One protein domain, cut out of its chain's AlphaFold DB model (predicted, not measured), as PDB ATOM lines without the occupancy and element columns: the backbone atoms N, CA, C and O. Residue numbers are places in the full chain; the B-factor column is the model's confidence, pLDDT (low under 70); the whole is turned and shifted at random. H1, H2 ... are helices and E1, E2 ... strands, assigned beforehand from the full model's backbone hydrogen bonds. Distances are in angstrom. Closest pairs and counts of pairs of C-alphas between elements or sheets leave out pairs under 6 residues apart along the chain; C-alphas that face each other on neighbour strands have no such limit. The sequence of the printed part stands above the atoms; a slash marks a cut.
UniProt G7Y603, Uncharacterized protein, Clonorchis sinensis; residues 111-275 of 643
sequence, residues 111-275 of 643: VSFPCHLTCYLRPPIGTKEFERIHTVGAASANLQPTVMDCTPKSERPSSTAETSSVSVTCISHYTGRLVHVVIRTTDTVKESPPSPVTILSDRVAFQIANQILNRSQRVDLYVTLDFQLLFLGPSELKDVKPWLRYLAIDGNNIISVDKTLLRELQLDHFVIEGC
ATOM      1  N   VAL A 111      12.478   1.538  -6.688       89.19
ATOM      2  CA  VAL A 111      11.075   1.433  -6.285       89.19
ATOM      3  C   VAL A 111      10.919   1.934  -4.854       89.19
ATOM      4  O   VAL A 111      11.622   1.497  -3.939       89.19
ATOM      5  N   SER A 112       9.986   2.865  -4.652       88.88
ATOM      6  CA  SER A 112       9.591   3.307  -3.315       88.88
ATOM      7  C   SER A 112       8.791   2.207  -2.624       88.88
ATOM      8  O   SER A 112       7.880   1.634  -3.215       88.88
ATOM      9  N   PHE A 113       9.072   1.958  -1.348       86.94
ATOM     10  CA  PHE A 113       8.318   1.011  -0.531       86.94
ATOM     11  C   PHE A 113       7.882   1.657   0.793       86.94
ATOM     12  O   PHE A 113       8.481   2.644   1.230       86.94
ATOM     13  N   PRO A 114       6.831   1.141   1.454       84.81
ATOM     14  CA  PRO A 114       6.383   1.692   2.725       84.81
ATOM     15  C   PRO A 114       7.471   1.583   3.801       84.81
ATOM     16  O   PRO A 114       7.872   0.483   4.176       84.81
ATOM     17  N   CYS A 115       7.908   2.716   4.353       86.69
ATOM     18  CA  CYS A 115       8.714   2.707   5.569       86.69
ATOM     19  C   CYS A 115       7.854   2.238   6.748       86.69
ATOM     20  O   CYS A 115       6.811   2.838   7.033       86.69
ATOM     21  N   HIS A 116       8.306   1.232   7.499       86.06
ATOM     22  CA  HIS A 116       7.689   0.879   8.787       86.06
ATOM     23  C   HIS A 116       8.220   1.741   9.947       86.06
ATOM     24  O   HIS A 116       8.117   1.352  11.109       86.06
ATOM     25  N   LEU A 117       8.783   2.908   9.633       87.88
ATOM     26  CA  LEU A 117       9.305   3.884  10.580       87.88
ATOM     27  C   LEU A 117       8.582   5.218  10.380       87.88
ATOM     28  O   LEU A 117       8.127   5.540   9.281       87.88
ATOM     29  N   THR A 118       8.441   5.992  11.442       88.94
ATOM     30  CA  THR A 118       7.904   7.353  11.400       88.94
ATOM     31  C   THR A 118       8.778   8.223  12.280       88.94
ATOM     32  O   THR A 118       9.121   7.809  13.383       88.94
ATOM     33  N   CYS A 119       9.144   9.403  11.789       89.81
ATOM     34  CA  CYS A 119       9.931  10.368  12.542       89.81
ATOM     35  C   CYS A 119       9.108  11.624  12.816       89.81
ATOM     36  O   CYS A 119       8.181  11.936  12.066       89.81
ATOM     37  N   TYR A 120       9.426  12.315  13.901       87.50
ATOM     38  CA  TYR A 120       8.746  13.528  14.333       87.50
ATOM     39  C   TYR A 120       9.697  14.414  15.135       87.50
ATOM     40  O   TYR A 120      10.672  13.945  15.724       87.50
ATOM     41  N   LEU A 121       9.391  15.709  15.157       87.06
ATOM     42  CA  LEU A 121      10.083  16.672  16.002       87.06
ATOM     43  C   LEU A 121       9.403  16.729  17.368       87.06
ATOM     44  O   LEU A 121       8.176  16.794  17.460       87.06
ATOM     45  N   ARG A 122      10.201  16.730  18.431       86.56
ATOM     46  CA  ARG A 122       9.736  16.917  19.809       86.56
ATOM     47  C   ARG A 122      10.654  17.876  20.569       86.56
ATOM     48  O   ARG A 122      11.802  18.063  20.163       86.56
ATOM     49  N   PRO A 123      10.191  18.482  21.674       83.50
ATOM     50  CA  PRO A 123      11.094  19.181  22.576       83.50
ATOM     51  C   PRO A 123      12.153  18.220  23.153       83.50
ATOM     52  O   PRO A 123      11.915  17.005  23.227       83.50
ATOM     53  N   PRO A 124      13.319  18.745  23.565       83.75
ATOM     54  CA  PRO A 124      14.325  17.963  24.270       83.75
ATOM     55  C   PRO A 124      13.802  17.437  25.604       83.75
ATOM     56  O   PRO A 124      13.073  18.117  26.328       83.75
ATOM     57  N   ILE A 125      14.181  16.204  25.919       84.50
ATOM     58  CA  ILE A 125      13.770  15.482  27.117       84.50
ATOM     59  C   ILE A 125      15.024  14.983  27.833       84.50
ATOM     60  O   ILE A 125      15.886  14.325  27.255       84.50
ATOM     61  N   GLY A 126      15.088  15.239  29.140       82.75
ATOM     62  CA  GLY A 126      16.166  14.748  29.994       82.75
ATOM     63  C   GLY A 126      17.482  15.509  29.829       82.75
ATOM     64  O   GLY A 126      17.740  16.185  28.837       82.75
ATOM     65  N   THR A 127      18.339  15.398  30.841       81.88
ATOM     66  CA  THR A 127      19.539  16.236  30.984       81.88
ATOM     67  C   THR A 127      20.520  16.102  29.822       81.88
ATOM     68  O   THR A 127      21.069  17.104  29.390       81.88
ATOM     69  N   LYS A 128      20.680  14.902  29.250       84.25
ATOM     70  CA  LYS A 128      21.621  14.656  28.144       84.25
ATOM     71  C   LYS A 128      21.271  15.419  26.865       84.25
ATOM     72  O   LYS A 128      22.162  15.968  26.227       84.25
ATOM     73  N   GLU A 129      19.998  15.449  26.467       86.19
ATOM     74  CA  GLU A 129      19.579  16.165  25.253       86.19
ATOM     75  C   GLU A 129      19.712  17.680  25.450       86.19
ATOM     76  O   GLU A 129      20.234  18.366  24.573       86.19
ATOM     77  N   PHE A 130      19.340  18.187  26.634       81.38
ATOM     78  CA  PHE A 130      19.555  19.588  27.004       81.38
ATOM     79  C   PHE A 130      21.041  19.960  27.006       81.38
ATOM     80  O   PHE A 130      21.410  20.966  26.410       81.38
ATOM     81  N   GLU A 131      21.903  19.151  27.623       80.31
ATOM     82  CA  GLU A 131      23.350  19.379  27.634       80.31
ATOM     83  C   GLU A 131      23.919  19.425  26.214       80.31
ATOM     84  O   GLU A 131      24.650  20.357  25.897       80.31
ATOM     85  N   ARG A 132      23.538  18.490  25.330       78.50
ATOM     86  CA  ARG A 132      23.973  18.481  23.918       78.50
ATOM     87  C   ARG A 132      23.522  19.728  23.157       78.50
ATOM     88  O   ARG A 132      24.272  20.269  22.351       78.50
ATOM     89  N   ILE A 133      22.308  20.201  23.416       78.56
ATOM     90  CA  ILE A 133      21.803  21.443  22.829       78.56
ATOM     91  C   ILE A 133      22.565  22.652  23.373       78.56
ATOM     92  O   ILE A 133      22.905  23.538  22.601       78.56
ATOM     93  N   HIS A 134      22.860  22.703  24.672       72.25
ATOM     94  CA  HIS A 134      23.560  23.832  25.286       72.25
ATOM     95  C   HIS A 134      25.048  23.892  24.925       72.25
ATOM     96  O   HIS A 134      25.584  24.989  24.780       72.25
ATOM     97  N   THR A 135      25.713  22.749  24.746       69.88
ATOM     98  CA  THR A 135      27.124  22.705  24.329       69.88
ATOM     99  C   THR A 135      27.317  23.175  22.893       69.88
ATOM    100  O   THR A 135      28.326  23.809  22.596       69.88
ATOM    101  N   VAL A 136      26.349  22.913  22.010       67.06
ATOM    102  CA  VAL A 136      26.426  23.288  20.590       67.06
ATOM    103  C   VAL A 136      25.728  24.624  20.300       67.06
ATOM    104  O   VAL A 136      26.192  25.421  19.491       67.06
ATOM    105  N   GLY A 137      24.612  24.890  20.975       58.25
ATOM    106  CA  GLY A 137      23.704  26.015  20.740       58.25
ATOM    107  C   GLY A 137      24.057  27.309  21.472       58.25
ATOM    108  O   GLY A 137      23.283  28.262  21.402       58.25
ATOM    109  N   ALA A 138      25.217  27.393  22.132       52.28
ATOM    110  CA  ALA A 138      25.670  28.600  22.837       52.28
ATOM    111  C   ALA A 138      25.781  29.857  21.939       52.28
ATOM    112  O   ALA A 138      25.981  30.959  22.442       52.28
ATOM    113  N   ALA A 139      25.643  29.708  20.616       47.91
ATOM    114  CA  ALA A 139      25.877  30.759  19.635       47.91
ATOM    115  C   ALA A 139      24.653  31.614  19.240       47.91
ATOM    116  O   ALA A 139      24.850  32.606  18.543       47.91
ATOM    117  N   SER A 140      23.405  31.302  19.628       50.91
ATOM    118  CA  SER A 140      22.275  32.179  19.254       50.91
ATOM    119  C   SER A 140      21.012  31.992  20.100       50.91
ATOM    120  O   SER A 140      20.391  30.933  20.094       50.91
ATOM    121  N   ALA A 141      20.579  33.077  20.753       52.31
ATOM    122  CA  ALA A 141      19.341  33.171  21.534       52.31
ATOM    123  C   ALA A 141      18.046  33.003  20.704       52.31
ATOM    124  O   ALA A 141      16.961  32.951  21.275       52.31
ATOM    125  N   ASN A 142      18.151  32.911  19.371       58.12
ATOM    126  CA  ASN A 142      17.013  32.833  18.449       58.12
ATOM    127  C   ASN A 142      16.749  31.420  17.899       58.12
ATOM    128  O   ASN A 142      15.883  31.255  17.041       58.12
ATOM    129  N   LEU A 143      17.505  30.407  18.330       68.00
ATOM    130  CA  LEU A 143      17.287  29.030  17.888       68.00
ATOM    131  C   LEU A 143      16.217  28.381  18.764       68.00
ATOM    132  O   LEU A 143      16.278  28.478  19.988       68.00
ATOM    133  N   GLN A 144      15.263  27.689  18.143       75.44
ATOM    134  CA  GLN A 144      14.323  26.825  18.852       75.44
ATOM    135  C   GLN A 144      14.816  25.375  18.728       75.44
ATOM    136  O   GLN A 144      14.525  24.712  17.730       75.44
ATOM    137  N   PRO A 145      15.630  24.877  19.675       78.88
ATOM    138  CA  PRO A 145      16.199  23.549  19.558       78.88
ATOM    139  C   PRO A 145      15.121  22.485  19.777       78.88
ATOM    140  O   PRO A 145      14.344  22.525  20.731       78.88
ATOM    141  N   THR A 146      15.099  21.510  18.882       86.56
ATOM    142  CA  THR A 146      14.192  20.366  18.889       86.56
ATOM    143  C   THR A 146      14.982  19.081  18.690       86.56
ATOM    144  O   THR A 146      16.167  19.089  18.346       86.56
ATOM    145  N   VAL A 147      14.329  17.954  18.936       87.25
ATOM    146  CA  VAL A 147      14.910  16.625  18.789       87.25
ATOM    147  C   VAL A 147      14.121  15.863  17.737       87.25
ATOM    148  O   VAL A 147      12.898  15.747  17.845       87.25
ATOM    149  N   MET A 148      14.824  15.342  16.731       90.50
ATOM    150  CA  MET A 148      14.274  14.364  15.799       90.50
ATOM    151  C   MET A 148      14.259  13.012  16.492       90.50
ATOM    152  O   MET A 148      15.312  12.480  16.847       90.50
ATOM    153  N   ASP A 149      13.073  12.446  16.647       90.81
ATOM    154  CA  ASP A 149      12.896  11.095  17.157       90.81
ATOM    155  C   ASP A 149      12.183  10.247  16.109       90.81
ATOM    156  O   ASP A 149      11.398  10.755  15.307       90.81
ATOM    157  N   CYS A 150      12.467   8.950  16.106       91.31
ATOM    158  CA  CYS A 150      11.825   8.001  15.213       91.31
ATOM    159  C   CYS A 150      11.296   6.816  16.016       91.31
ATOM    160  O   CYS A 150      11.931   6.332  16.956       91.31
ATOM    161  N   THR A 151      10.132   6.316  15.615       89.75
ATOM    162  CA  THR A 151       9.480   5.145  16.206       89.75
ATOM    163  C   THR A 151       8.971   4.208  15.112       89.75
ATOM    164  O   THR A 151       8.778   4.634  13.964       89.75
ATOM    165  N   PRO A 152       8.709   2.931  15.435       86.69
ATOM    166  CA  PRO A 152       7.965   2.053  14.547       86.69
ATOM    167  C   PRO A 152       6.607   2.672  14.209       86.69
ATOM    168  O   PRO A 152       5.960   3.291  15.057       86.69
ATOM    169  N   LYS A 153       6.140   2.475  12.974       79.44
ATOM    170  CA  LYS A 153       4.858   3.032  12.504       79.44
ATOM    171  C   LYS A 153       3.658   2.582  13.359       79.44
ATOM    172  O   LYS A 153       2.660   3.293  13.425       79.44
ATOM    173  N   SER A 154       3.755   1.424  14.015       71.38
ATOM    174  CA  SER A 154       2.734   0.869  14.916       71.38
ATOM    175  C   SER A 154       2.626   1.580  16.267       71.38
ATOM    176  O   SER A 154       1.583   1.495  16.902       71.38
ATOM    177  N   GLU A 155       3.673   2.275  16.711       65.56
ATOM    178  CA  GLU A 155       3.778   2.860  18.058       65.56
ATOM    179  C   GLU A 155       3.598   4.383  18.057       65.56
ATOM    180  O   GLU A 155       4.055   5.072  18.969       65.56
ATOM    181  N   ARG A 156       2.959   4.941  17.019       61.59
ATOM    182  CA  ARG A 156       2.774   6.391  16.918       61.59
ATOM    183  C   ARG A 156       2.067   6.916  18.182       61.59
ATOM    184  O   ARG A 156       0.949   6.474  18.459       61.59
ATOM    185  N   PRO A 157       2.657   7.874  18.923       58.69
ATOM    186  CA  PRO A 157       1.991   8.479  20.067       58.69
ATOM    187  C   PRO A 157       0.709   9.168  19.594       58.69
ATOM    188  O   PRO A 157       0.752  10.076  18.760       58.69
ATOM    189  N   SER A 158      -0.438   8.751  20.127       50.78
ATOM    190  CA  SER A 158      -1.766   9.264  19.764       50.78
ATOM    191  C   SER A 158      -1.943  10.770  20.016       50.78
ATOM    192  O   SER A 158      -2.840  11.377  19.441       50.78
ATOM    193  N   SER A 159      -1.061  11.397  20.803       48.53
ATOM    194  CA  SER A 159      -1.043  12.839  21.086       48.53
ATOM    195  C   SER A 159      -0.298  13.702  20.052       48.53
ATOM    196  O   SER A 159      -0.332  14.922  20.162       48.53
ATOM    197  N   THR A 160       0.340  13.115  19.031       49.56
ATOM    198  CA  THR A 160       1.019  13.846  17.925       49.56
ATOM    199  C   THR A 160       0.220  13.785  16.617       49.56
ATOM    200  O   THR A 160       0.761  13.673  15.511       49.56
ATOM    201  N   ALA A 161      -1.110  13.799  16.743       39.44
ATOM    202  CA  ALA A 161      -2.041  13.660  15.627       39.44
ATOM    203  C   ALA A 161      -2.025  14.847  14.644       39.44
ATOM    204  O   ALA A 161      -2.478  14.688  13.516       39.44
ATOM    205  N   GLU A 162      -1.426  15.988  14.990       41.56
ATOM    206  CA  GLU A 162      -1.387  17.164  14.117       41.56
ATOM    207  C   GLU A 162       0.012  17.775  14.081       41.56
ATOM    208  O   GLU A 162       0.396  18.545  14.952       41.56
ATOM    209  N   THR A 163       0.802  17.361  13.090       46.72
ATOM    210  CA  THR A 163       1.719  18.177  12.266       46.72
ATOM    211  C   THR A 163       2.681  17.218  11.575       46.72
ATOM    212  O   THR A 163       3.641  16.716  12.151       46.72
ATOM    213  N   SER A 164       2.403  16.917  10.310       54.69
ATOM    214  CA  SER A 164       3.301  16.197   9.406       54.69
ATOM    215  C   SER A 164       4.506  17.074   9.051       54.69
ATOM    216  O   SER A 164       4.672  17.454   7.899       54.69
ATOM    217  N   SER A 165       5.302  17.461  10.046       75.38
ATOM    218  CA  SER A 165       6.490  18.303   9.886       75.38
ATOM    219  C   SER A 165       7.681  17.531   9.331       75.38
ATOM    220  O   SER A 165       8.632  18.143   8.856       75.38
ATOM    221  N   VAL A 166       7.631  16.194   9.380       85.75
ATOM    222  CA  VAL A 166       8.704  15.298   8.947       85.75
ATOM    223  C   VAL A 166       8.141  14.221   8.025       85.75
ATOM    224  O   VAL A 166       7.202  13.501   8.365       85.75
ATOM    225  N   SER A 167       8.741  14.102   6.848       88.62
ATOM    226  CA  SER A 167       8.499  13.044   5.874       88.62
ATOM    227  C   SER A 167       9.643  12.034   5.899       88.62
ATOM    228  O   SER A 167      10.815  12.410   5.965       88.62
ATOM    229  N   VAL A 168       9.296  10.749   5.823       90.81
ATOM    230  CA  VAL A 168      10.261   9.660   5.651       90.81
ATOM    231  C   VAL A 168       9.904   8.896   4.384       90.81
ATOM    232  O   VAL A 168       8.767   8.448   4.224       90.81
ATOM    233  N   THR A 169      10.878   8.723   3.496       92.31
ATOM    234  CA  THR A 169      10.734   7.946   2.262       92.31
ATOM    235  C   THR A 169      11.778   6.842   2.223       92.31
ATOM    236  O   THR A 169      12.940   7.069   2.558       92.31
ATOM    237  N   CYS A 170      11.359   5.645   1.813       92.25
ATOM    238  CA  CYS A 170      12.229   4.489   1.682       92.25
ATOM    239  C   CYS A 170      12.185   4.010   0.240       92.25
ATOM    240  O   CYS A 170      11.119   3.710  -0.299       92.25
ATOM    241  N   ILE A 171      13.353   3.945  -0.376       92.75
ATOM    242  CA  ILE A 171      13.529   3.557  -1.768       92.75
ATOM    243  C   ILE A 171      14.450   2.351  -1.766       92.75
ATOM    244  O   ILE A 171      15.430   2.313  -1.027       92.75
ATOM    245  N   SER A 172      14.139   1.336  -2.557       91.44
ATOM    246  CA  SER A 172      15.063   0.232  -2.778       91.44
ATOM    247  C   SER A 172      15.323   0.041  -4.250       91.44
ATOM    248  O   SER A 172      14.415   0.152  -5.072       91.44
ATOM    249  N   HIS A 173      16.561  -0.307  -4.559       89.44
ATOM    250  CA  HIS A 173      16.888  -0.852  -5.862       89.44
ATOM    251  C   HIS A 173      16.145  -2.179  -6.072       89.44
ATOM    252  O   HIS A 173      15.950  -2.929  -5.107       89.44
ATOM    253  N   TYR A 174      15.766  -2.502  -7.310       83.31
ATOM    254  CA  TYR A 174      14.995  -3.712  -7.636       83.31
ATOM    255  C   TYR A 174      15.657  -5.016  -7.154       83.31
ATOM    256  O   TYR A 174      14.977  -5.998  -6.872       83.31
ATOM    257  N   THR A 175      16.987  -5.039  -7.010       83.56
ATOM    258  CA  THR A 175      17.715  -6.206  -6.474       83.56
ATOM    259  C   THR A 175      17.502  -6.422  -4.975       83.56
ATOM    260  O   THR A 175      17.867  -7.477  -4.467       83.56
ATOM    261  N   GLY A 176      16.975  -5.432  -4.250       81.00
ATOM    262  CA  GLY A 176      16.823  -5.451  -2.794       81.00
ATOM    263  C   GLY A 176      18.119  -5.221  -2.010       81.00
ATOM    264  O   GLY A 176      18.063  -5.099  -0.787       81.00
ATOM    265  N   ARG A 177      19.265  -5.120  -2.700       86.25
ATOM    266  CA  ARG A 177      20.600  -4.959  -2.098       86.25
ATOM    267  C   ARG A 177      20.932  -3.537  -1.678       86.25
ATOM    268  O   ARG A 177      21.873  -3.355  -0.925       86.25
ATOM    269  N   LEU A 178      20.187  -2.545  -2.150       91.56
ATOM    270  CA  LEU A 178      20.372  -1.150  -1.768       91.56
ATOM    271  C   LEU A 178      19.063  -0.612  -1.210       91.56
ATOM    272  O   LEU A 178      18.006  -0.782  -1.826       91.56
ATOM    273  N   VAL A 179      19.151   0.039  -0.054       92.88
ATOM    274  CA  VAL A 179      18.043   0.757   0.574       92.88
ATOM    275  C   VAL A 179      18.471   2.186   0.842       92.88
ATOM    276  O   VAL A 179      19.477   2.428   1.498       92.88
ATOM    277  N   HIS A 180      17.673   3.133   0.371       94.50
ATOM    278  CA  HIS A 180      17.836   4.552   0.617       94.50
ATOM    279  C   HIS A 180      16.723   5.046   1.532       94.50
ATOM    280  O   HIS A 180      15.542   4.939   1.200       94.50
ATOM    281  N   VAL A 181      17.111   5.566   2.692       94.75
ATOM    282  CA  VAL A 181      16.218   6.213   3.650       94.75
ATOM    283  C   VAL A 181      16.436   7.716   3.570       94.75
ATOM    284  O   VAL A 181      17.538   8.217   3.791       94.75
ATOM    285  N   VAL A 182      15.367   8.439   3.262       94.00
ATOM    286  CA  VAL A 182      15.364   9.893   3.146       94.00
ATOM    287  C   VAL A 182      14.479  10.457   4.247       94.00
ATOM    288  O   VAL A 182      13.287  10.151   4.291       94.00
ATOM    289  N   ILE A 183      15.053  11.272   5.130       92.50
ATOM    290  CA  ILE A 183      14.340  11.950   6.217       92.50
ATOM    291  C   ILE A 183      14.379  13.445   5.930       92.50
ATOM    292  O   ILE A 183      15.458  14.037   5.883       92.50
ATOM    293  N   ARG A 184      13.209  14.055   5.734       89.94
ATOM    294  CA  ARG A 184      13.092  15.478   5.382       89.94
ATOM    295  C   ARG A 184      12.077  16.174   6.265       89.94
ATOM    296  O   ARG A 184      11.047  15.583   6.577       89.94
ATOM    297  N   THR A 185      12.330  17.430   6.609       85.31
ATOM    298  CA  THR A 185      11.284  18.303   7.173       85.31
ATOM    299  C   THR A 185      10.497  18.976   6.055       85.31
ATOM    300  O   THR A 185      11.037  19.194   4.971       85.31
ATOM    301  N   THR A 186       9.224  19.292   6.290       78.44
ATOM    302  CA  THR A 186       8.419  20.059   5.331       78.44
ATOM    303  C   THR A 186       8.957  21.477   5.189       78.44
ATOM    304  O   THR A 186       9.399  22.076   6.171       78.44
ATOM    305  N   ASP A 187       8.861  22.048   3.988       70.62
ATOM    306  CA  ASP A 187       9.382  23.393   3.693       70.62
ATOM    307  C   ASP A 187       8.805  24.461   4.635       70.62
ATOM    308  O   ASP A 187       9.521  25.343   5.102       70.62
ATOM    309  N   THR A 188       7.543  24.297   5.045       63.41
ATOM    310  CA  THR A 188       6.875  25.164   6.027       63.41
ATOM    311  C   THR A 188       7.602  25.254   7.369       63.41
ATOM    312  O   THR A 188       7.549  26.291   8.016       63.41
ATOM    313  N   VAL A 189       8.278  24.184   7.792       67.12
ATOM    314  CA  VAL A 189       9.028  24.110   9.055       67.12
ATOM    315  C   VAL A 189      10.439  24.653   8.863       67.12
ATOM    316  O   VAL A 189      10.978  25.307   9.751       67.12
ATOM    317  N   LYS A 190      11.037  24.429   7.687       61.91
ATOM    318  CA  LYS A 190      12.350  24.989   7.347       61.91
ATOM    319  C   LYS A 190      12.317  26.515   7.245       61.91
ATOM    320  O   LYS A 190      13.316  27.153   7.564       61.91
ATOM    321  N   GLU A 191      11.200  27.087   6.798       63.12
ATOM    322  CA  GLU A 191      11.076  28.518   6.499       63.12
ATOM    323  C   GLU A 191      10.360  29.335   7.589       63.12
ATOM    324  O   GLU A 191      10.451  30.563   7.575       63.12
ATOM    325  N   SER A 192       9.674  28.703   8.552       60.41
ATOM    326  CA  SER A 192       8.997  29.416   9.645       60.41
ATOM    327  C   SER A 192      10.005  29.977  10.656       60.41
ATOM    328  O   SER A 192      10.753  29.182  11.211       60.41
ATOM    329  N   PRO A 193      10.031  31.287  10.966       57.78
ATOM    330  CA  PRO A 193      10.852  31.825  12.049       57.78
ATOM    331  C   PRO A 193      10.134  31.744  13.418       57.78
ATOM    332  O   PRO A 193       8.979  32.169  13.509       57.78
ATOM    333  N   PRO A 194      10.805  31.295  14.499       61.41
ATOM    334  CA  PRO A 194      12.128  30.668  14.512       61.41
ATOM    335  C   PRO A 194      12.068  29.246  13.935       61.41
ATOM    336  O   PRO A 194      11.225  28.445  14.337       61.41
ATOM    337  N   SER A 195      12.962  28.924  12.996       64.06
ATOM    338  CA  SER A 195      12.986  27.591  12.394       64.06
ATOM    339  C   SER A 195      13.592  26.614  13.395       64.06
ATOM    340  O   SER A 195      14.643  26.914  13.978       64.06
ATOM    341  N   PRO A 196      12.944  25.466  13.652       71.06
ATOM    342  CA  PRO A 196      13.447  24.533  14.633       71.06
ATOM    343  C   PRO A 196      14.767  23.952  14.139       71.06
ATOM    344  O   PRO A 196      14.865  23.434  13.025       71.06
ATOM    345  N   VAL A 197      15.782  24.024  14.992       74.31
ATOM    346  CA  VAL A 197      17.066  23.374  14.730       74.31
ATOM    347  C   VAL A 197      17.102  22.076  15.499       74.31
ATOM    348  O   VAL A 197      16.665  22.008  16.643       74.31
ATOM    349  N   THR A 198      17.596  21.029  14.861       81.94
ATOM    350  CA  THR A 198      17.316  19.667  15.283       81.94
ATOM    351  C   THR A 198      18.589  18.924  15.668       81.94
ATOM    352  O   THR A 198      19.561  18.950  14.917       81.94
ATOM    353  N   ILE A 199      18.583  18.226  16.803       87.00
ATOM    354  CA  ILE A 199      19.539  17.140  17.095       87.00
ATOM    355  C   ILE A 199      18.876  15.780  16.863       87.00
ATOM    356  O   ILE A 199      17.650  15.669  16.953       87.00
ATOM    357  N   LEU A 200      19.659  14.736  16.588       90.38
ATOM    358  CA  LEU A 200      19.114  13.385  16.473       90.38
ATOM    359  C   LEU A 200      19.024  12.728  17.854       90.38
ATOM    360  O   LEU A 200      19.981  12.731  18.633       90.38
ATOM    361  N   SER A 201      17.870  12.129  18.148       90.38
ATOM    362  CA  SER A 201      17.741  11.211  19.278       90.38
ATOM    363  C   SER A 201      18.552   9.939  19.025       90.38
ATOM    364  O   SER A 201      18.669   9.476  17.887       90.38
ATOM    365  N   ASP A 202      19.010   9.299  20.100       86.31
ATOM    366  CA  ASP A 202      19.714   8.009  20.061       86.31
ATOM    367  C   ASP A 202      18.882   6.894  19.390       86.31
ATOM    368  O   ASP A 202      19.414   5.874  18.962       86.31
ATOM    369  N   ARG A 203      17.560   7.077  19.267       89.69
ATOM    370  CA  ARG A 203      16.649   6.113  18.635       89.69
ATOM    371  C   ARG A 203      16.654   6.161  17.110       89.69
ATOM    372  O   ARG A 203      16.228   5.190  16.490       89.69
ATOM    373  N   VAL A 204      17.104   7.249  16.486       92.38
ATOM    374  CA  VAL A 204      16.977   7.437  15.030       92.38
ATOM    375  C   VAL A 204      17.764   6.371  14.267       92.38
ATOM    376  O   VAL A 204      17.179   5.639  13.466       92.38
ATOM    377  N   ALA A 205      19.060   6.220  14.557       92.62
ATOM    378  CA  ALA A 205      19.890   5.191  13.929       92.62
ATOM    379  C   ALA A 205      19.363   3.783  14.210       92.62
ATOM    380  O   ALA A 205      19.251   2.976  13.290       92.62
ATOM    381  N   PHE A 206      18.968   3.509  15.453       92.31
ATOM    382  CA  PHE A 206      18.389   2.227  15.836       92.31
ATOM    383  C   PHE A 206      17.137   1.875  15.014       92.31
ATOM    384  O   PHE A 206      17.017   0.762  14.504       92.31
ATOM    385  N   GLN A 207      16.210   2.818  14.823       91.94
ATOM    386  CA  GLN A 207      15.001   2.561  14.035       91.94
ATOM    387  C   GLN A 207      15.283   2.397  12.539       91.94
ATOM    388  O   GLN A 207      14.626   1.587  11.879       91.94
ATOM    389  N   ILE A 208      16.265   3.124  11.998       92.19
ATOM    390  CA  ILE A 208      16.730   2.912  10.621       92.19
ATOM    391  C   ILE A 208      17.334   1.508  10.492       92.19
ATOM    392  O   ILE A 208      16.973   0.776   9.574       92.19
ATOM    393  N   ALA A 209      18.183   1.089  11.433       91.19
ATOM    394  CA  ALA A 209      18.760  -0.252  11.448       91.19
ATOM    395  C   ALA A 209      17.671  -1.340  11.506       91.19
ATOM    396  O   ALA A 209      17.715  -2.297  10.733       91.19
ATOM    397  N   ASN A 210      16.628  -1.162  12.325       88.94
ATOM    398  CA  ASN A 210      15.501  -2.098  12.402       88.94
ATOM    399  C   ASN A 210      14.709  -2.232  11.090       88.94
ATOM    400  O   ASN A 210      14.187  -3.312  10.814       88.94
ATOM    401  N   GLN A 211      14.635  -1.189  10.249       85.19
ATOM    402  CA  GLN A 211      14.058  -1.339   8.901       85.19
ATOM    403  C   GLN A 211      14.852  -2.298   8.019       85.19
ATOM    404  O   GLN A 211      14.294  -2.921   7.114       85.19
ATOM    405  N   ILE A 212      16.158  -2.375   8.248       87.00
ATOM    406  CA  ILE A 212      17.087  -3.111   7.397       87.00
ATOM    407  C   ILE A 212      17.232  -4.546   7.891       87.00
ATOM    408  O   ILE A 212      17.251  -5.464   7.075       87.00
ATOM    409  N   LEU A 213      17.271  -4.752   9.211       81.69
ATOM    410  CA  LEU A 213      17.485  -6.058   9.846       81.69
ATOM    411  C   LEU A 213      16.487  -7.138   9.404       81.69
ATOM    412  O   LEU A 213      16.835  -8.313   9.363       81.69
ATOM    413  N   ASN A 214      15.269  -6.750   9.022       68.56
ATOM    414  CA  ASN A 214      14.237  -7.687   8.573       68.56
ATOM    415  C   ASN A 214      14.391  -8.132   7.108       68.56
ATOM    416  O   ASN A 214      13.560  -8.890   6.604       68.56
ATOM    417  N   ARG A 215      15.423  -7.668   6.395       72.25
ATOM    418  CA  ARG A 215      15.667  -8.045   5.000       72.25
ATOM    419  C   ARG A 215      16.571  -9.273   4.917       72.25
ATOM    420  O   ARG A 215      17.564  -9.398   5.619       72.25
ATOM    421  N   SER A 216      16.234 -10.185   4.008       59.22
ATOM    422  CA  SER A 216      16.917 -11.474   3.827       59.22
ATOM    423  C   SER A 216      18.276 -11.384   3.121       59.22
ATOM    424  O   SER A 216      18.987 -12.383   3.025       59.22
ATOM    425  N   GLN A 217      18.642 -10.211   2.603       72.44
ATOM    426  CA  GLN A 217      19.855  -9.996   1.815       72.44
ATOM    427  C   GLN A 217      20.817  -9.046   2.530       72.44
ATOM    428  O   GLN A 217      20.412  -8.271   3.393       72.44
ATOM    429  N   ARG A 218      22.097  -9.070   2.138       80.75
ATOM    430  CA  ARG A 218      23.026  -7.992   2.502       80.75
ATOM    431  C   ARG A 218      22.553  -6.700   1.840       80.75
ATOM    432  O   ARG A 218      22.358  -6.682   0.626       80.75
ATOM    433  N   VAL A 219      22.365  -5.667   2.653       87.62
ATOM    434  CA  VAL A 219      21.858  -4.365   2.225       87.62
ATOM    435  C   VAL A 219      22.940  -3.312   2.415       87.62
ATOM    436  O   VAL A 219      23.464  -3.167   3.518       87.62
ATOM    437  N   ASP A 220      23.222  -2.561   1.361       92.31
ATOM    438  CA  ASP A 220      23.924  -1.289   1.428       92.31
ATOM    439  C   ASP A 220      22.909  -0.180   1.722       92.31
ATOM    440  O   ASP A 220      21.884  -0.037   1.046       92.31
ATOM    441  N   LEU A 221      23.179   0.586   2.774       94.50
ATOM    442  CA  LEU A 221      22.302   1.632   3.275       94.50
ATOM    443  C   LEU A 221      22.778   3.005   2.816       94.50
ATOM    444  O   LEU A 221      23.929   3.397   3.022       94.50
ATOM    445  N   TYR A 222      21.848   3.741   2.227       95.50
ATOM    446  CA  TYR A 222      21.998   5.127   1.828       95.50
ATOM    447  C   TYR A 222      21.105   5.958   2.752       95.50
ATOM    448  O   TYR A 222      19.935   5.626   2.943       95.50
ATOM    449  N   VAL A 223      21.638   7.021   3.349       94.94
ATOM    450  CA  VAL A 223      20.880   7.916   4.235       94.94
ATOM    451  C   VAL A 223      21.001   9.349   3.738       94.94
ATOM    452  O   VAL A 223      22.108   9.835   3.524       94.94
ATOM    453  N   THR A 224      19.865  10.031   3.589       94.31
ATOM    454  CA  THR A 224      19.808  11.473   3.311       94.31
ATOM    455  C   THR A 224      19.062  12.188   4.429       94.31
ATOM    456  O   THR A 224      17.907  11.861   4.712       94.31
ATOM    457  N   LEU A 225      19.721  13.173   5.038       92.50
ATOM    458  CA  LEU A 225      19.172  14.038   6.080       92.50
ATOM    459  C   LEU A 225      18.944  15.441   5.509       92.50
ATOM    460  O   LEU A 225      19.898  16.155   5.202       92.50
ATOM    461  N   ASP A 226      17.678  15.824   5.367       89.88
ATOM    462  CA  ASP A 226      17.265  17.071   4.721       89.88
ATOM    463  C   ASP A 226      16.379  17.925   5.651       89.88
ATOM    464  O   ASP A 226      15.151  18.013   5.531       89.88
ATOM    465  N   PHE A 227      17.018  18.511   6.659       85.50
ATOM    466  CA  PHE A 227      16.413  19.384   7.666       85.50
ATOM    467  C   PHE A 227      17.490  20.225   8.361       85.50
ATOM    468  O   PHE A 227      18.682  19.980   8.187       85.50
ATOM    469  N   GLN A 228      17.073  21.217   9.158       83.12
ATOM    470  CA  GLN A 228      18.005  22.048   9.924       83.12
ATOM    471  C   GLN A 228      18.656  21.262  11.060       83.12
ATOM    472  O   GLN A 228      18.023  20.989  12.081       83.12
ATOM    473  N   LEU A 229      19.921  20.893  10.868       85.62
ATOM    474  CA  LEU A 229      20.692  20.033  11.757       85.62
ATOM    475  C   LEU A 229      21.627  20.877  12.627       85.62
ATOM    476  O   LEU A 229      22.513  21.570  12.123       85.62
ATOM    477  N   LEU A 230      21.435  20.810  13.946       83.62
ATOM    478  CA  LEU A 230      22.252  21.546  14.912       83.62
ATOM    479  C   LEU A 230      23.653  20.939  14.999       83.62
ATOM    480  O   LEU A 230      24.649  21.658  14.976       83.62
ATOM    481  N   PHE A 231      23.709  19.615  15.110       84.81
ATOM    482  CA  PHE A 231      24.922  18.835  15.305       84.81
ATOM    483  C   PHE A 231      24.745  17.443  14.708       84.81
ATOM    484  O   PHE A 231      23.661  16.871  14.834       84.81
ATOM    485  N   LEU A 232      25.813  16.903  14.117       87.44
ATOM    486  CA  LEU A 232      25.912  15.488  13.773       87.44
ATOM    487  C   LEU A 232      27.232  14.895  14.270       87.44
ATOM    488  O   LEU A 232      28.298  15.362  13.866       87.44
ATOM    489  N   GLY A 233      27.172  13.858  15.100       87.38
ATOM    490  CA  GLY A 233      28.331  13.168  15.666       87.38
ATOM    491  C   GLY A 233      28.346  11.655  15.413       87.38
ATOM    492  O   GLY A 233      27.327  11.073  15.034       87.38
ATOM    493  N   PRO A 234      29.484  10.976  15.664       86.62
ATOM    494  CA  PRO A 234      29.636   9.541  15.393       86.62
ATOM    495  C   PRO A 234      28.616   8.664  16.131       86.62
ATOM    496  O   PRO A 234      28.157   7.649  15.607       86.62
ATOM    497  N   SER A 235      28.234   9.057  17.352       86.88
ATOM    498  CA  SER A 235      27.271   8.318  18.172       86.88
ATOM    499  C   SER A 235      25.887   8.229  17.533       86.88
ATOM    500  O   SER A 235      25.199   7.231  17.725       86.88
ATOM    501  N   GLU A 236      25.495   9.226  16.738       88.56
ATOM    502  CA  GLU A 236      24.185   9.275  16.077       88.56
ATOM    503  C   GLU A 236      24.099   8.360  14.855       88.56
ATOM    504  O   GLU A 236      23.013   8.179  14.317       88.56
ATOM    505  N   LEU A 237      25.215   7.765  14.421       91.00
ATOM    506  CA  LEU A 237      25.273   6.813  13.307       91.00
ATOM    507  C   LEU A 237      25.674   5.399  13.753       91.00
ATOM    508  O   LEU A 237      25.810   4.499  12.922       91.00
ATOM    509  N   LYS A 238      25.853   5.180  15.061       90.94
ATOM    510  CA  LYS A 238      26.437   3.953  15.618       90.94
ATOM    511  C   LYS A 238      25.722   2.681  15.158       90.94
ATOM    512  O   LYS A 238      26.386   1.734  14.745       90.94
ATOM    513  N   ASP A 239      24.391   2.669  15.198       91.38
ATOM    514  CA  ASP A 239      23.608   1.464  14.894       91.38
ATOM    515  C   ASP A 239      23.478   1.190  13.391       91.38
ATOM    516  O   ASP A 239      23.235   0.054  12.996       91.38
ATOM    517  N   VAL A 240      23.675   2.199  12.535       91.94
ATOM    518  CA  VAL A 240      23.605   2.048  11.068       91.94
ATOM    519  C   VAL A 240      24.970   1.824  10.417       91.94
ATOM    520  O   VAL A 240      25.035   1.367   9.275       91.94
ATOM    521  N   LYS A 241      26.057   2.091  11.152       91.50
ATOM    522  CA  LYS A 241      27.456   1.961  10.720       91.50
ATOM    523  C   LYS A 241      27.763   0.707   9.879       91.50
ATOM    524  O   LYS A 241      28.434   0.872   8.865       91.50
ATOM    525  N   PRO A 242      27.304  -0.520  10.216       90.69
ATOM    526  CA  PRO A 242      27.683  -1.723   9.462       90.69
ATOM    527  C   PRO A 242      27.173  -1.764   8.015       90.69
ATOM    528  O   PRO A 242      27.773  -2.434   7.174       90.69
ATOM    529  N   TRP A 243      26.061  -1.080   7.736       92.50
ATOM    530  CA  TRP A 243      25.406  -1.075   6.425       92.50
ATOM    531  C   TRP A 243      25.591   0.244   5.677       92.50
ATOM    532  O   TRP A 243      25.398   0.284   4.467       92.50
ATOM    533  N   LEU A 244      25.927   1.328   6.380       94.06
ATOM    534  CA  LEU A 244      25.992   2.670   5.815       94.06
ATOM    535  C   LEU A 244      27.116   2.783   4.772       94.06
ATOM    536  O   LEU A 244      28.296   2.688   5.105       94.06
ATOM    537  N   ARG A 245      26.733   3.022   3.514       94.50
ATOM    538  CA  ARG A 245      27.642   3.249   2.374       94.50
ATOM    539  C   ARG A 245      27.557   4.655   1.807       94.50
ATOM    540  O   ARG A 245      28.523   5.138   1.223       94.50
ATOM    541  N   TYR A 246      26.420   5.314   1.984       94.56
ATOM    542  CA  TYR A 246      26.192   6.662   1.489       94.56
ATOM    543  C   TYR A 246      25.536   7.507   2.570       94.56
ATOM    544  O   TYR A 246      24.514   7.112   3.136       94.56
ATOM    545  N   LEU A 247      26.101   8.684   2.824       93.56
ATOM    546  CA  LEU A 247      25.522   9.684   3.713       93.56
ATOM    547  C   LEU A 247      25.468  11.032   2.991       93.56
ATOM    548  O   LEU A 247      26.507  11.564   2.596       93.56
ATOM    549  N   ALA A 248      24.262  11.574   2.847       92.88
ATOM    550  CA  ALA A 248      24.022  12.931   2.378       92.88
ATOM    551  C   ALA A 248      23.393  13.789   3.471       92.88
ATOM    552  O   ALA A 248      22.475  13.352   4.169       92.88
ATOM    553  N   ILE A 249      23.874  15.021   3.586       90.06
ATOM    554  CA  ILE A 249      23.364  16.007   4.536       90.06
ATOM    555  C   ILE A 249      23.157  17.327   3.800       90.06
ATOM    556  O   ILE A 249      24.012  17.728   3.011       90.06
ATOM    557  N   ASP A 250      22.056  18.021   4.070       84.56
ATOM    558  CA  ASP A 250      21.836  19.365   3.534       84.56
ATOM    559  C   ASP A 250      22.772  20.396   4.196       84.56
ATOM    560  O   ASP A 250      22.574  20.829   5.334       84.56
ATOM    561  N   GLY A 251      23.805  20.821   3.466       73.25
ATOM    562  CA  GLY A 251      24.787  21.800   3.930       73.25
ATOM    563  C   GLY A 251      24.282  23.238   3.980       73.25
ATOM    564  O   GLY A 251      24.931  24.085   4.596       73.25
ATOM    565  N   ASN A 252      23.124  23.548   3.391       71.12
ATOM    566  CA  ASN A 252      22.499  24.859   3.575       71.12
ATOM    567  C   ASN A 252      21.849  24.996   4.952       71.12
ATOM    568  O   ASN A 252      21.531  26.112   5.362       71.12
ATOM    569  N   ASN A 253      21.627  23.890   5.649       71.75
ATOM    570  CA  ASN A 253      20.837  23.831   6.868       71.75
ATOM    571  C   ASN A 253      21.616  23.198   8.032       71.75
ATOM    572  O   ASN A 253      21.035  22.856   9.058       71.75
ATOM    573  N   ILE A 254      22.941  23.093   7.904       75.50
ATOM    574  CA  ILE A 254      23.815  22.537   8.933       75.50
ATOM    575  C   ILE A 254      24.475  23.635   9.768       75.50
ATOM    576  O   ILE A 254      25.042  24.584   9.225       75.50
ATOM    577  N   ILE A 255      24.393  23.505  11.093       72.25
ATOM    578  CA  ILE A 255      25.068  24.411  12.029       72.25
ATOM    579  C   ILE A 255      26.409  23.846  12.463       72.25
ATOM    580  O   ILE A 255      27.357  24.609  12.588       72.25
ATOM    581  N   SER A 256      26.510  22.540  12.715       77.38
ATOM    582  CA  SER A 256      27.783  21.918  13.075       77.38
ATOM    583  C   SER A 256      27.824  20.421  12.779       77.38
ATOM    584  O   SER A 256      26.801  19.739  12.771       77.38
ATOM    585  N   VAL A 257      29.032  19.914  12.532       83.56
ATOM    586  CA  VAL A 257      29.334  18.486  12.369       83.56
ATOM    587  C   VAL A 257      30.592  18.175  13.155       83.56
ATOM    588  O   VAL A 257      31.559  18.937  13.112       83.56
ATOM    589  N   ASP A 258      30.591  17.049  13.858       86.00
ATOM    590  CA  ASP A 258      31.781  16.553  14.525       86.00
ATOM    591  C   ASP A 258      32.867  16.218  13.496       86.00
ATOM    592  O   ASP A 258      32.646  15.469  12.541       86.00
ATOM    593  N   LYS A 259      34.081  16.726  13.721       86.31
ATOM    594  CA  LYS A 259      35.238  16.458  12.858       86.31
ATOM    595  C   LYS A 259      35.520  14.960  12.686       86.31
ATOM    596  O   LYS A 259      36.101  14.568  11.685       86.31
ATOM    597  N   THR A 260      35.128  14.122  13.642       87.50
ATOM    598  CA  THR A 260      35.358  12.671  13.646       87.50
ATOM    599  C   THR A 260      34.183  11.856  13.109       87.50
ATOM    600  O   THR A 260      34.279  10.631  13.093       87.50
ATOM    601  N   LEU A 261      33.105  12.496  12.632       90.31
ATOM    602  CA  LEU A 261      31.866  11.844  12.184       90.31
ATOM    603  C   LEU A 261      32.105  10.606  11.307       90.31
ATOM    604  O   LEU A 261      31.490   9.562  11.518       90.31
ATOM    605  N   LEU A 262      32.985  10.733  10.313       90.69
ATOM    606  CA  LEU A 262      33.185   9.709   9.285       90.69
ATOM    607  C   LEU A 262      34.239   8.673   9.661       90.69
ATOM    608  O   LEU A 262      34.334   7.649   8.997       90.69
ATOM    609  N   ARG A 263      35.010   8.920  10.723       85.00
ATOM    610  CA  ARG A 263      36.268   8.229  11.030       85.00
ATOM    611  C   ARG A 263      36.162   6.707  11.008       85.00
ATOM    612  O   ARG A 263      37.088   6.035  10.571       85.00
ATOM    613  N   GLU A 264      35.069   6.169  11.535       85.81
ATOM    614  CA  GLU A 264      34.871   4.723  11.635       85.81
ATOM    615  C   GLU A 264      33.935   4.163  10.554       85.81
ATOM    616  O   GLU A 264      33.605   2.979  10.572       85.81
ATOM    617  N   LEU A 265      33.442   5.006   9.650       90.12
ATOM    618  CA  LEU A 265      32.557   4.591   8.571       90.12
ATOM    619  C   LEU A 265      33.382   4.079   7.385       90.12
ATOM    620  O   LEU A 265      34.510   4.511   7.158       90.12
ATOM    621  N   GLN A 266      32.790   3.178   6.606       90.06
ATOM    622  CA  GLN A 266      33.347   2.691   5.343       90.06
ATOM    623  C   GLN A 266      32.407   3.102   4.216       90.06
ATOM    624  O   GLN A 266      31.601   2.294   3.736       90.06
ATOM    625  N   LEU A 267      32.462   4.385   3.864       89.75
ATOM    626  CA  LEU A 267      31.549   4.976   2.898       89.75
ATOM    627  C   LEU A 267      32.081   4.762   1.479       89.75
ATOM    628  O   LEU A 267      33.283   4.783   1.220       89.75
ATOM    629  N   ASP A 268      31.165   4.581   0.538       89.19
ATOM    630  CA  ASP A 268      31.473   4.749  -0.878       89.19
ATOM    631  C   ASP A 268      31.408   6.231  -1.248       89.19
ATOM    632  O   ASP A 268      32.229   6.713  -2.024       89.19
ATOM    633  N   HIS A 269      30.442   6.961  -0.682       87.44
ATOM    634  CA  HIS A 269      30.259   8.381  -0.954       87.44
ATOM    635  C   HIS A 269      29.758   9.124   0.290       87.44
ATOM    636  O   HIS A 269      28.915   8.640   1.046       87.44
ATOM    637  N   PHE A 270      30.240  10.351   0.455       90.06
ATOM    638  CA  PHE A 270      29.762  11.303   1.447       90.06
ATOM    639  C   PHE A 270      29.498  12.634   0.754       90.06
ATOM    640  O   PHE A 270      30.358  13.133   0.024       90.06
ATOM    641  N   VAL A 271      28.309  13.194   0.956       89.38
ATOM    642  CA  VAL A 271      27.884  14.431   0.300       89.38
ATOM    643  C   VAL A 271      27.341  15.398   1.340       89.38
ATOM    644  O   VAL A 271      26.479  15.058   2.144       89.38
ATOM    645  N   ILE A 272      27.821  16.636   1.288       87.81
ATOM    646  CA  ILE A 272      27.199  17.753   1.991       87.81
ATOM    647  C   ILE A 272      26.654  18.685   0.914       87.81
ATOM    648  O   ILE A 272      27.422  19.355   0.221       87.81
ATOM    649  N   GLU A 273      25.339  18.676   0.717       85.62
ATOM    650  CA  GLU A 273      24.695  19.429  -0.358       85.62
ATOM    651  C   GLU A 273      24.944  20.932  -0.191       85.62
ATOM    652  O   GLU A 273      24.949  21.466   0.914       85.62
ATOM    653  N   GLY A 274      25.211  21.634  -1.291       80.44
ATOM    654  CA  GLY A 274      25.544  23.062  -1.257       80.44
ATOM    655  C   GLY A 274      26.958  23.391  -0.760       80.44
ATOM    656  O   GLY A 274      27.412  24.516  -0.969       80.44
ATOM    657  N   CYS A 275      27.697  22.438  -0.183       86.25
ATOM    658  CA  CYS A 275      29.099  22.618   0.183       86.25
ATOM    659  C   CYS A 275      30.034  22.051  -0.890       86.25
ATOM    660  O   CYS A 275      29.788  21.006  -1.490       86.25
TER     661      CYS A 275
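AT A GLANCE: This is residues 111 to 275 of the 643 residues of an uncharacterized protein of Clonorchis sinensis (UniProt G7Y603). A twisted sheet of six strands is partly face to face with a smaller sheet of three, E2 E3 E6, a loose sandwich in which E2 comes close to E4 of the large sheet. H3 packs on both sheets, over E5 and E7 of the large one and E3 of the small one, and H1 covers the small sheet's other face. The printed part has 165 residues, with four named helices and nine named strands in the order E1 E2 H1 E3 E4 E5 H2 E6 H3 E7 H4 E8 E9, of mixed class. The large sheet runs E1 E4 E5 E7 E8 E9 and the small one E2 E3 E6, both mixed. The whole is compact, with a radius of gyration of the C-alphas of 15.5 A and spans of 48 by 38 by 29 A.

IN THESE COORDINATES: E1, residues 111 to 113, begins at C-alpha 111 (11.075, 1.433, -6.285). E2 is residues 117 to 122, H1 126 to 136 (16.3 A), and E3 144 to 152 (25.9 A). E4, residues 166 to 173, is 23.4 A long, and E5, 178 to 185, 23.3 A. H2 is residues 187 to 191, E6 196 to 200, H3 203 to 213 (15.0 A), E7 220 to 226 (19.8 A), H4 234 to 237 and E8 244 to 250. E9, residues 269 to 273, ends at C-alpha 273 (24.695, 19.429, -0.358).

HOW THE PARTS SIT: E4 and E5 are an antiparallel hairpin, with N 169 and O 182 2.9 A apart. E5 and E7 are parallel, with N 181 and O 222 at 2.8 A. E7, H4 and E8 form a strand-helix-strand unit, two parallel neighbour strands with a helix between, its crossover right-handed; N 248 and O 223 are 2.8 A apart. In the small sheet E2 and E3 are antiparallel, with N 120 and O 149 at 2.9 A. The closest C-alphas of E2 and E4, Tyr 120 and Val 166, are 5.7 A apart. H3 is on the large sheet at a height over the sheet of 9.7 A. H3 and H1 are on opposite faces of the small sheet, three layers in all. H3 and H4 only just touch, with 3 pairs of C-alphas within 8 A, the closest Ala 205 and Leu 237 at 5.7 A. Every O i to N i+4 pair is within hydrogen-bond range in H1 and H2, and 6 of 7 in H3; H4 is too short for one.

THE WHOLE: The C-alphas farthest apart, Ala 141 and Thr 175, are 48.3 A apart. The printed part has no cut. The links E3 to E4 and E8 to E9 are long. Mean pLDDT of the printed part is 81.3, and 29 residues are under 70, among them 135 to 143, 155 to 164 and 188 to 195.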